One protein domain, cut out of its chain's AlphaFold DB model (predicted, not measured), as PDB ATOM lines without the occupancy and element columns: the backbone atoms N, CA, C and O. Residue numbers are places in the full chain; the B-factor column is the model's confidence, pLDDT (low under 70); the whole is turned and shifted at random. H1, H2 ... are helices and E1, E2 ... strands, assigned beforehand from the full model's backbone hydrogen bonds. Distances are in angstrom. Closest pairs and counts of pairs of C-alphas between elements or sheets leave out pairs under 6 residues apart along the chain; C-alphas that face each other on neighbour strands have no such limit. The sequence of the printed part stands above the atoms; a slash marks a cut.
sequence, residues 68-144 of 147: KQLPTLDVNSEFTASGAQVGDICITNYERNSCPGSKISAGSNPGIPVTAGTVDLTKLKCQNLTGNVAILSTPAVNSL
ATOM      1  N   LYS A  68     -12.900 -17.363 -25.815       76.06
ATOM      2  CA  LYS A  68     -13.366 -17.816 -24.504       76.06
ATOM      3  C   LYS A  68     -13.778 -19.278 -24.521       76.06
ATOM      4  O   LYS A  68     -13.606 -19.976 -23.530       76.06
ATOM      5  N   GLN A  69     -14.349 -19.735 -25.634       82.31
ATOM      6  CA  GLN A  69     -14.871 -21.089 -25.744       82.31
ATOM      7  C   GLN A  69     -14.981 -21.519 -27.206       82.31
ATOM      8  O   GLN A  69     -15.160 -20.688 -28.093       82.31
ATOM      9  N   LEU A  70     -14.914 -22.828 -27.445       81.44
ATOM     10  CA  LEU A  70     -15.147 -23.444 -28.749       81.44
ATOM     11  C   LEU A  70     -16.277 -24.479 -28.661       81.44
ATOM     12  O   LEU A  70     -16.017 -25.686 -28.667       81.44
ATOM     13  N   PRO A  71     -17.533 -24.041 -28.477       83.50
ATOM     14  CA  PRO A  71     -18.650 -24.957 -28.386       83.50
ATOM     15  C   PRO A  71     -19.057 -25.486 -29.765       83.50
ATOM     16  O   PRO A  71     -18.858 -24.862 -30.808       83.50
ATOM     17  N   THR A  72     -19.685 -26.657 -29.748       84.69
ATOM     18  CA  THR A  72     -20.539 -27.104 -30.852       84.69
ATOM     19  C   THR A  72     -21.958 -26.681 -30.516       84.69
ATOM     20  O   THR A  72     -22.434 -26.977 -29.422       84.69
ATOM     21  N   LEU A  73     -22.599 -25.958 -31.424       86.38
ATOM     22  CA  LEU A  73     -23.991 -25.550 -31.293       86.38
ATOM     23  C   LEU A  73     -24.909 -26.716 -31.634       86.38
ATOM     24  O   LEU A  73     -24.708 -27.399 -32.641       86.38
ATOM     25  N   ASP A  74     -25.930 -26.886 -30.803       83.50
ATOM     26  CA  ASP A  74     -27.025 -27.819 -31.038       83.50
ATOM     27  C   ASP A  74     -27.965 -27.318 -32.160       83.50
ATOM     28  O   ASP A  74     -27.811 -26.196 -32.656       83.50
ATOM     29  N   VAL A  75     -28.972 -28.106 -32.558       84.50
ATOM     30  CA  VAL A  75     -29.934 -27.726 -33.620       84.50
ATOM     31  C   VAL A  75     -30.719 -26.454 -33.289       84.50
ATOM     32  O   VAL A  75     -31.168 -25.747 -34.186       84.50
ATOM     33  N   ASN A  76     -30.831 -26.130 -32.000       83.62
ATOM     34  CA  ASN A  76     -31.465 -24.909 -31.502       83.62
ATOM     35  C   ASN A  76     -30.520 -23.693 -31.466       83.62
ATOM     36  O   ASN A  76     -30.895 -22.631 -30.962       83.62
ATOM     37  N   SER A  77     -29.294 -23.839 -31.975       87.31
ATOM     38  CA  SER A  77     -28.214 -22.854 -31.870       87.31
ATOM     39  C   SER A  77     -27.807 -22.529 -30.429       87.31
ATOM     40  O   SER A  77     -27.338 -21.426 -30.138       87.31
ATOM     41  N   GLU A  78     -27.996 -23.479 -29.516       88.56
ATOM     42  CA  GLU A  78     -27.693 -23.330 -28.095       88.56
ATOM     43  C   GLU A  78     -26.443 -24.123 -27.708       88.56
ATOM     44  O   GLU A  78     -26.099 -25.130 -28.332       88.56
ATOM     45  N   PHE A  79     -25.755 -23.657 -26.670       86.88
ATOM     46  CA  PHE A  79     -24.579 -24.303 -26.111       86.88
ATOM     47  C   PHE A  79     -24.468 -24.054 -24.604       86.88
ATOM     48  O   PHE A  79     -24.945 -23.053 -24.065       86.88
ATOM     49  N   THR A  80     -23.802 -24.970 -23.905       87.44
ATOM     50  CA  THR A  80     -23.523 -24.824 -22.474       87.44
ATOM     51  C   THR A  80     -22.375 -23.842 -22.261       87.44
ATOM     52  O   THR A  80     -21.282 -24.022 -22.808       87.44
ATOM     53  N   ALA A  81     -22.606 -22.812 -21.450       80.38
ATOM     54  CA  ALA A  81     -21.586 -21.833 -21.105       80.38
ATOM     55  C   ALA A  81     -20.524 -22.456 -20.187       80.38
ATOM     56  O   ALA A  81     -20.828 -22.882 -19.078       80.38
ATOM     57  N   SER A  82     -19.271 -22.486 -20.640       80.50
ATOM     58  CA  SER A  82     -18.109 -22.919 -19.848       80.50
ATOM     59  C   SER A  82     -17.112 -21.771 -19.604       80.50
ATOM     60  O   SER A  82     -16.005 -22.005 -19.127       80.50
ATOM     61  N   GLY A  83     -17.487 -20.536 -19.957       74.56
ATOM     62  CA  GLY A  83     -16.626 -19.343 -19.932       74.56
ATOM     63  C   GLY A  83     -17.105 -18.212 -20.856       74.56
ATOM     64  O   GLY A  83     -16.659 -17.068 -20.733       74.56
ATOM     65  N   ALA A  84     -18.034 -18.528 -21.761       81.44
ATOM     66  CA  ALA A  84     -18.809 -17.558 -22.527       81.44
ATOM     67  C   ALA A  84     -19.865 -16.849 -21.661       81.44
ATOM     68  O   ALA A  84     -20.405 -17.433 -20.722       81.44
ATOM     69  N   GLN A  85     -20.183 -15.608 -22.015       85.19
ATOM     70  CA  GLN A  85     -21.208 -14.770 -21.384       85.19
ATOM     71  C   GLN A  85     -22.070 -14.077 -22.447       85.19
ATOM     72  O   GLN A  85     -21.688 -13.972 -23.614       85.19
ATOM     73  N   VAL A  86     -23.238 -13.579 -22.041       84.56
ATOM     74  CA  VAL A  86     -24.089 -12.750 -22.906       84.56
ATOM     75  C   VAL A  86     -23.314 -11.500 -23.336       84.56
ATOM     76  O   VAL A  86     -22.679 -10.850 -22.509       84.56
ATOM     77  N   GLY A  87     -23.362 -11.171 -24.628       81.88
ATOM     78  CA  GLY A  87     -22.608 -10.058 -25.219       81.88
ATOM     79  C   GLY A  87     -21.221 -10.428 -25.758       81.88
ATOM     80  O   GLY A  87     -20.599  -9.609 -26.439       81.88
ATOM     81  N   ASP A  88     -20.751 -11.659 -25.523       83.50
ATOM     82  CA  ASP A  88     -19.655 -12.226 -26.313       83.50
ATOM     83  C   ASP A  88     -20.110 -12.436 -27.770       83.50
ATOM     84  O   ASP A  88     -21.292 -12.339 -28.095       83.50
ATOM     85  N   ILE A  89     -19.173 -12.722 -28.667       84.31
ATOM     86  CA  ILE A  89     -19.427 -12.832 -30.101       84.31
ATOM     87  C   ILE A  89     -19.141 -14.250 -30.590       84.31
ATOM     88  O   ILE A  89     -18.071 -14.803 -30.344       84.31
ATOM     89  N   CYS A  90     -20.077 -14.811 -31.344       85.38
ATOM     90  CA  CYS A  90     -19.958 -16.075 -32.047       85.38
ATOM     91  C   CYS A  90     -19.455 -15.866 -33.473       85.38
ATOM     92  O   CYS A  90     -19.996 -15.047 -34.222       85.38
ATOM     93  N   ILE A  91     -18.490 -16.678 -33.887       81.44
ATOM     94  CA  ILE A  91     -18.046 -16.761 -35.279       81.44
ATOM     95  C   ILE A  91     -18.032 -18.217 -35.745       81.44
ATOM     96  O   ILE A  91     -17.697 -19.129 -34.990       81.44
ATOM     97  N   THR A  92     -18.381 -18.430 -37.009       75.44
ATOM     98  CA  THR A  92     -18.402 -19.750 -37.662       75.44
ATOM     99  C   THR A  92     -17.161 -20.033 -38.497       75.44
ATOM    100  O   THR A  92     -16.913 -21.178 -38.859       75.44
ATOM    101  N   ASN A  93     -16.361 -19.009 -38.805       66.25
ATOM    102  CA  ASN A  93     -15.153 -19.148 -39.612       66.25
ATOM    103  C   ASN A  93     -13.954 -19.533 -38.729       66.25
ATOM    104  O   ASN A  93     -12.985 -18.790 -38.589       66.25
ATOM    105  N   TYR A  94     -14.065 -20.677 -38.051       65.12
ATOM    106  CA  TYR A  94     -12.988 -21.214 -37.229       65.12
ATOM    107  C   TYR A  94     -12.804 -22.709 -37.479       65.12
ATOM    108  O   TYR A  94     -13.723 -23.511 -37.301       65.12
ATOM    109  N   GLU A  95     -11.588 -23.099 -37.851       58.22
ATOM    110  CA  GLU A  95     -11.226 -24.505 -37.967       58.22
ATOM    111  C   GLU A  95     -10.880 -25.076 -36.593       58.22
ATOM    112  O   GLU A  95      -9.884 -24.702 -35.972       58.22
ATOM    113  N   ARG A  96     -11.693 -26.037 -36.133       53.03
ATOM    114  CA  ARG A  96     -11.600 -26.654 -34.798       53.03
ATOM    115  C   ARG A  96     -10.198 -27.202 -34.455       53.03
ATOM    116  O   ARG A  96      -9.880 -27.339 -33.278       53.03
ATOM    117  N   ASN A  97      -9.380 -27.496 -35.466       51.00
ATOM    118  CA  ASN A  97      -8.073 -28.140 -35.342       51.00
ATOM    119  C   ASN A  97      -6.872 -27.178 -35.432       51.00
ATOM    120  O   ASN A  97      -5.726 -27.625 -35.416       51.00
ATOM    121  N   SER A  98      -7.117 -25.873 -35.537       48.75
ATOM    122  CA  SER A  98      -6.111 -24.916 -35.994       48.75
ATOM    123  C   SER A  98      -5.741 -23.903 -34.912       48.75
ATOM    124  O   SER A  98      -6.000 -22.716 -35.046       48.75
ATOM    125  N   CYS A  99      -5.072 -24.373 -33.856       54.16
ATOM    126  CA  CYS A  99      -4.179 -23.540 -33.042       54.16
ATOM    127  C   CYS A  99      -2.927 -24.356 -32.690       54.16
ATOM    128  O   CYS A  99      -2.853 -24.965 -31.624       54.16
ATOM    129  N   PRO A 100      -1.975 -24.428 -33.640       46.19
ATOM    130  CA  PRO A 100      -0.870 -23.468 -33.639       46.19
ATOM    131  C   PRO A 100      -0.590 -22.888 -35.042       46.19
ATOM    132  O   PRO A 100      -0.087 -23.583 -35.918       46.19
ATOM    133  N   GLY A 101      -0.881 -21.595 -35.244       46.25
ATOM    134  CA  GLY A 101      -0.443 -20.814 -36.414       46.25
ATOM    135  C   GLY A 101      -1.553 -20.210 -37.281       46.25
ATOM    136  O   GLY A 101      -1.303 -19.221 -37.970       46.25
ATOM    137  N   SER A 102      -2.777 -20.741 -37.234       50.28
ATOM    138  CA  SER A 102      -3.886 -20.199 -38.028       50.28
ATOM    139  C   SER A 102      -4.625 -19.118 -37.258       50.28
ATOM    140  O   SER A 102      -5.152 -19.350 -36.173       50.28
ATOM    141  N   LYS A 103      -4.666 -17.909 -37.819       52.88
ATOM    142  CA  LYS A 103      -5.411 -16.803 -37.223       52.88
ATOM    143  C   LYS A 103      -6.904 -17.066 -37.351       52.88
ATOM    144  O   LYS A 103      -7.412 -17.282 -38.446       52.88
ATOM    145  N   ILE A 104      -7.599 -16.963 -36.229       57.91
ATOM    146  CA  ILE A 104      -9.045 -16.794 -36.214       57.91
ATOM    147  C   ILE A 104      -9.346 -15.471 -36.907       57.91
ATOM    148  O   ILE A 104      -8.940 -14.430 -36.406       57.91
ATOM    149  N   SER A 105     -10.008 -15.494 -38.057       55.91
ATOM    150  CA  SER A 105     -10.445 -14.273 -38.726       55.91
ATOM    151  C   SER A 105     -11.950 -14.162 -38.570       55.91
ATOM    152  O   SER A 105     -12.688 -15.047 -38.998       55.91
ATOM    153  N   ALA A 106     -12.422 -13.063 -37.982       56.91
ATOM    154  CA  ALA A 106     -13.845 -12.730 -38.018       56.91
ATOM    155  C   ALA A 106     -14.315 -12.385 -39.455       56.91
ATOM    156  O   ALA A 106     -15.507 -12.218 -39.710       56.91
ATOM    157  N   GLY A 107     -13.393 -12.316 -40.428       60.38
ATOM    158  CA  GLY A 107     -13.669 -11.756 -41.744       60.38
ATOM    159  C   GLY A 107     -14.119 -10.299 -41.615       60.38
ATOM    160  O   GLY A 107     -13.755  -9.609 -40.666       60.38
ATOM    161  N   SER A 108     -14.944  -9.836 -42.553       57.78
ATOM    162  CA  SER A 108     -15.582  -8.510 -42.488       57.78
ATOM    163  C   SER A 108     -16.810  -8.474 -41.571       57.78
ATOM    164  O   SER A 108     -17.427  -7.423 -41.420       57.78
ATOM    165  N   ASN A 109     -17.211  -9.614 -41.002       60.44
ATOM    166  CA  ASN A 109     -18.426  -9.708 -40.209       60.44
ATOM    167  C   ASN A 109     -18.078  -9.600 -38.722       60.44
ATOM    168  O   ASN A 109     -17.261 -10.378 -38.235       60.44
ATOM    169  N   PRO A 110     -18.747  -8.725 -37.955       63.03
ATOM    170  CA  PRO A 110     -18.505  -8.565 -36.520       63.03
ATOM    171  C   PRO A 110     -18.939  -9.774 -35.672       63.03
ATOM    172  O   PRO A 110     -19.003  -9.666 -34.453       63.03
ATOM    173  N   GLY A 111     -19.226 -10.922 -36.297       76.25
ATOM    174  CA  GLY A 111     -19.825 -12.100 -35.683       76.25
ATOM    175  C   GLY A 111     -21.255 -11.857 -35.194       76.25
ATOM    176  O   GLY A 111     -21.836 -10.789 -35.382       76.25
ATOM    177  N   ILE A 112     -21.851 -12.888 -34.601       84.69
ATOM    178  CA  ILE A 112     -23.222 -12.862 -34.079       84.69
ATOM    179  C   ILE A 112     -23.154 -12.800 -32.553       84.69
ATOM    180  O   ILE A 112     -22.449 -13.615 -31.966       84.69
ATOM    181  N   PRO A 113     -23.863 -11.880 -31.880       85.94
ATOM    182  CA  PRO A 113     -23.799 -11.786 -30.428       85.94
ATOM    183  C   PRO A 113     -24.390 -13.027 -29.752       85.94
ATOM    184  O   PRO A 113     -25.419 -13.567 -30.170       85.94
ATOM    185  N   VAL A 114     -23.746 -13.440 -28.666       88.31
ATOM    186  CA  VAL A 114     -24.229 -14.457 -27.740       88.31
ATOM    187  C   VAL A 114     -25.374 -13.867 -26.926       88.31
ATOM    188  O   VAL A 114     -25.206 -12.866 -26.224       88.31
ATOM    189  N   THR A 115     -26.529 -14.517 -26.975       88.62
ATOM    190  CA  THR A 115     -27.707 -14.196 -26.162       88.62
ATOM    191  C   THR A 115     -28.013 -15.321 -25.177       88.62
ATOM    192  O   THR A 115     -27.426 -16.401 -25.250       88.62
ATOM    193  N   ALA A 116     -28.945 -15.094 -24.253       86.75
ATOM    194  CA  ALA A 116     -29.476 -16.174 -23.427       86.75
ATOM    195  C   ALA A 116     -30.197 -17.224 -24.293       86.75
ATOM    196  O   ALA A 116     -30.742 -16.900 -25.356       86.75
ATOM    197  N   GLY A 117     -30.169 -18.478 -23.842       82.69
ATOM    198  CA  GLY A 117     -30.929 -19.574 -24.425       82.69
ATOM    199  C   GLY A 117     -32.424 -19.278 -24.409       82.69
ATOM    200  O   GLY A 117     -32.942 -18.607 -23.517       82.69
ATOM    201  N   THR A 118     -33.108 -19.752 -25.441       77.81
ATOM    202  CA  THR A 118     -34.559 -19.607 -25.598       77.81
ATOM    203  C   THR A 118     -35.315 -20.797 -25.022       77.81
ATOM    204  O   THR A 118     -36.437 -20.626 -24.559       77.81
ATOM    205  N   VAL A 119     -34.704 -21.984 -25.060       75.50
ATOM    206  CA  VAL A 119     -35.286 -23.227 -24.544       75.50
ATOM    207  C   VAL A 119     -34.798 -23.474 -23.120       75.50
ATOM    208  O   VAL A 119     -35.611 -23.650 -22.217       75.50
ATOM    209  N   ASP A 120     -33.485 -23.376 -22.903       78.88
ATOM    210  CA  ASP A 120     -32.869 -23.445 -21.578       78.88
ATOM    211  C   ASP A 120     -32.214 -22.106 -21.221       78.88
ATOM    212  O   ASP A 120     -31.174 -21.742 -21.772       78.88
ATOM    213  N   LEU A 121     -32.762 -21.393 -20.232       75.25
ATOM    214  CA  LEU A 121     -32.197 -20.121 -19.744       75.25
ATOM    215  C   LEU A 121     -30.794 -20.274 -19.122       75.25
ATOM    216  O   LEU A 121     -30.089 -19.290 -18.921       75.25
ATOM    217  N   THR A 122     -30.385 -21.505 -18.813       80.31
ATOM    218  CA  THR A 122     -29.040 -21.845 -18.325       80.31
ATOM    219  C   THR A 122     -28.025 -22.029 -19.454       80.31
ATOM    220  O   THR A 122     -26.833 -22.181 -19.190       80.31
ATOM    221  N   LYS A 123     -28.481 -22.064 -20.711       85.00
ATOM    222  CA  LYS A 123     -27.642 -22.156 -21.906       85.00
ATOM    223  C   LYS A 123     -27.519 -20.790 -22.568       85.00
ATOM    224  O   LYS A 123     -28.295 -19.871 -22.319       85.00
ATOM    225  N   LEU A 124     -26.511 -20.663 -23.417       88.50
ATOM    226  CA  LEU A 124     -26.298 -19.497 -24.260       88.50
ATOM    227  C   LEU A 124     -26.604 -19.852 -25.711       88.50
ATOM    228  O   LEU A 124     -26.568 -21.019 -26.094       88.50
ATOM    229  N   LYS A 125     -26.921 -18.840 -26.517       89.06
ATOM    230  CA  LYS A 125     -27.375 -19.001 -27.896       89.06
ATOM    231  C   LYS A 125     -26.597 -18.101 -28.841       89.06
ATOM    232  O   LYS A 125     -26.418 -16.919 -28.565       89.06
ATOM    233  N   CYS A 126     -26.202 -18.654 -29.981       87.12
ATOM    234  CA  CYS A 126     -25.680 -17.894 -31.112       87.12
ATOM    235  C   CYS A 126     -26.743 -17.877 -32.208       87.12
ATOM    236  O   CYS A 126     -26.934 -18.886 -32.877       87.12
ATOM    237  N   GLN A 127     -27.484 -16.780 -32.375       84.56
ATOM    238  CA  GLN A 127     -28.648 -16.771 -33.270       84.56
ATOM    239  C   GLN A 127     -28.330 -17.286 -34.683       84.56
ATOM    240  O   GLN A 127     -27.402 -16.809 -35.325       84.56
ATOM    241  N   ASN A 128     -29.148 -18.223 -35.175       81.31
ATOM    242  CA  ASN A 128     -29.093 -18.740 -36.547       81.31
ATOM    243  C   ASN A 128     -27.743 -19.374 -36.950       81.31
ATOM    244  O   ASN A 128     -27.380 -19.387 -38.124       81.31
ATOM    245  N   LEU A 129     -26.989 -19.894 -35.975       83.38
ATOM    246  CA  LEU A 129     -25.752 -20.634 -36.213       83.38
ATOM    247  C   LEU A 129     -25.896 -22.092 -35.787       83.38
ATOM    248  O   LEU A 129     -26.491 -22.397 -34.757       83.38
ATOM    249  N   THR A 130     -25.314 -23.004 -36.555       83.19
ATOM    250  CA  THR A 130     -25.243 -24.431 -36.215       83.19
ATOM    251  C   THR A 130     -23.831 -24.951 -36.468       83.19
ATOM    252  O   THR A 130     -23.091 -24.403 -37.288       83.19
ATOM    253  N   GLY A 131     -23.433 -25.994 -35.740       83.12
ATOM    254  CA  GLY A 131     -22.107 -26.594 -35.872       83.12
ATOM    255  C   GLY A 131     -21.038 -25.941 -34.993       83.12
ATOM    256  O   GLY A 131     -21.312 -25.467 -33.891       83.12
ATOM    257  N   ASN A 132     -19.784 -25.992 -35.440       82.12
ATOM    258  CA  ASN A 132     -18.644 -25.529 -34.651       82.12
ATOM    259  C   ASN A 132     -18.521 -24.015 -34.714       82.12
ATOM    260  O   ASN A 132     -18.416 -23.450 -35.801       82.12
ATOM    261  N   VAL A 133     -18.460 -23.377 -33.550       82.06
ATOM    262  CA  VAL A 133     -18.194 -21.944 -33.455       82.06
ATOM    263  C   VAL A 133     -17.073 -21.663 -32.481       82.06
ATOM    264  O   VAL A 133     -16.804 -22.433 -31.559       82.06
ATOM    265  N   ALA A 134     -16.438 -20.518 -32.678       81.88
ATOM    266  CA  ALA A 134     -15.595 -19.907 -31.673       81.88
ATOM    267  C   ALA A 134     -16.362 -18.755 -31.019       81.88
ATOM    268  O   ALA A 134     -16.994 -17.947 -31.702       81.88
ATOM    269  N   ILE A 135     -16.304 -18.692 -29.691       84.31
ATOM    270  CA  ILE A 135     -16.844 -17.593 -28.897       84.31
ATOM    271  C   ILE A 135     -15.688 -16.700 -28.492       84.31
ATOM    272  O   ILE A 135     -14.733 -17.163 -27.864       84.31
ATOM    273  N   LEU A 136     -15.777 -15.423 -28.833       81.69
ATOM    274  CA  LEU A 136     -14.773 -14.417 -28.541       81.69
ATOM    275  C   LEU A 136     -15.341 -13.337 -27.639       81.69
ATOM    276  O   LEU A 136     -16.514 -12.983 -27.718       81.69
ATOM    277  N   SER A 137     -14.469 -12.759 -26.822       76.75
ATOM    278  CA  SER A 137     -14.816 -11.513 -26.138       76.75
ATOM    279  C   SER A 137     -14.962 -10.398 -27.180       76.75
ATOM    280  O   SER A 137     -14.172 -10.335 -28.120       76.75
ATOM    281  N   THR A 138     -15.889  -9.466 -26.988       69.75
ATOM    282  CA  THR A 138     -16.046  -8.265 -27.833       69.75
ATOM    283  C   THR A 138     -14.720  -7.542 -28.159       69.75
ATOM    284  O   THR A 138     -14.474  -7.273 -29.334       69.75
ATOM    285  N   PRO A 139     -13.792  -7.293 -27.201       63.66
ATOM    286  CA  PRO A 139     -12.502  -6.666 -27.520       63.66
ATOM    287  C   PRO A 139     -11.595  -7.528 -28.411       63.66
ATOM    288  O   PRO A 139     -10.779  -6.992 -29.156       63.66
ATOM    289  N   ALA A 140     -11.734  -8.855 -28.359       59.91
ATOM    290  CA  ALA A 140     -10.959  -9.753 -29.203       59.91
ATOM    291  C   ALA A 140     -11.422  -9.689 -30.662       59.91
ATOM    292  O   ALA A 140     -10.588  -9.712 -31.557       59.91
ATOM    293  N   VAL A 141     -12.725  -9.532 -30.913       63.91
ATOM    294  CA  VAL A 141     -13.260  -9.392 -32.277       63.91
ATOM    295  C   VAL A 141     -12.820  -8.083 -32.925       63.91
ATOM    296  O   VAL A 141     -12.377  -8.096 -34.069       63.91
ATOM    297  N   ASN A 142     -12.829  -6.974 -32.182       61.91
ATOM    298  CA  ASN A 142     -12.341  -5.688 -32.693       61.91
ATOM    299  C   ASN A 142     -10.847  -5.716 -33.050       61.91
ATOM    300  O   ASN A 142     -10.415  -4.966 -33.916       61.91
ATOM    301  N   SER A 143     -10.059  -6.584 -32.412       57.56
ATOM    302  CA  SER A 143      -8.653  -6.789 -32.773       57.56
ATOM    303  C   SER A 143      -8.466  -7.649 -34.032       57.56
ATOM    304  O   SER A 143      -7.350  -7.712 -34.550       57.56
ATOM    305  N   LEU A 144      -9.508  -8.350 -34.492       62.62
ATOM    306  CA  LEU A 144      -9.463  -9.269 -35.635       62.62
ATOM    307  C   LEU A 144      -9.983  -8.649 -36.936       62.62
ATOM    308  O   LEU A 144      -9.663  -9.162 -38.007       62.62
TER     309      LEU A 144
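Overview. This is residues 68 to 144 of the 147 residues of an uncharacterized protein of Candidatus Accumulibacter sp. BA-92 (UniProt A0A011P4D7). With little regular structure, this is a sheet of five short strands curled like part of a barrel, with the loop of residues 92 to 111 towards one end of the long axis and short H1 over E5. Of 77 printed residues, 23 are in E1 E2 E3 E4 E5 H1, a mixed class; the antiparallel sheet runs E1 - E4 - E3 - E2 - E5. It is compact, radius of gyration of the C-alphas 11.6 A, spanning 36 by 23 by 20 A.

Arrangement. E1, residues 78 to 80, neighbours E4, residues 123 to 126, with N 79 and O 124 2.8 A apart. E2, residues 89 to 91, and E3, residues 112 to 116, form a hairpin, N 90 to O 112 2.7 A. E3 and E4 form another, N 125 to O 115 2.8 A; E2 E3 E4 is a meander, successive antiparallel neighbours. E5, residues 134 to 136, neighbours E2, N 89 to O 136 2.8 A. E1 E2 E3 E4 and E2 E3 E4 E5 are Greek keys, a meander plus a strand, first beside fourth. H1, residues 138 to 142, in which every O i to N i+4 pair is within hydrogen-bond range, is on the sheet at a height over the sheet of 7.6 A, and only just over E5, on which 3 of its 5 C-alphas fall.

Along the chain. E1 begins at C-alpha 78 (-27.693, -23.330, -28.095); E3 is 12.8 A long; H1 ends at C-alpha 142 (-12.341, -5.688, -32.693).

Size, cuts and confidence. The printed part has no cut; E2 to E3 is a long link; pLDDT is under 70 at residues 93 to 110 and 138 to 144.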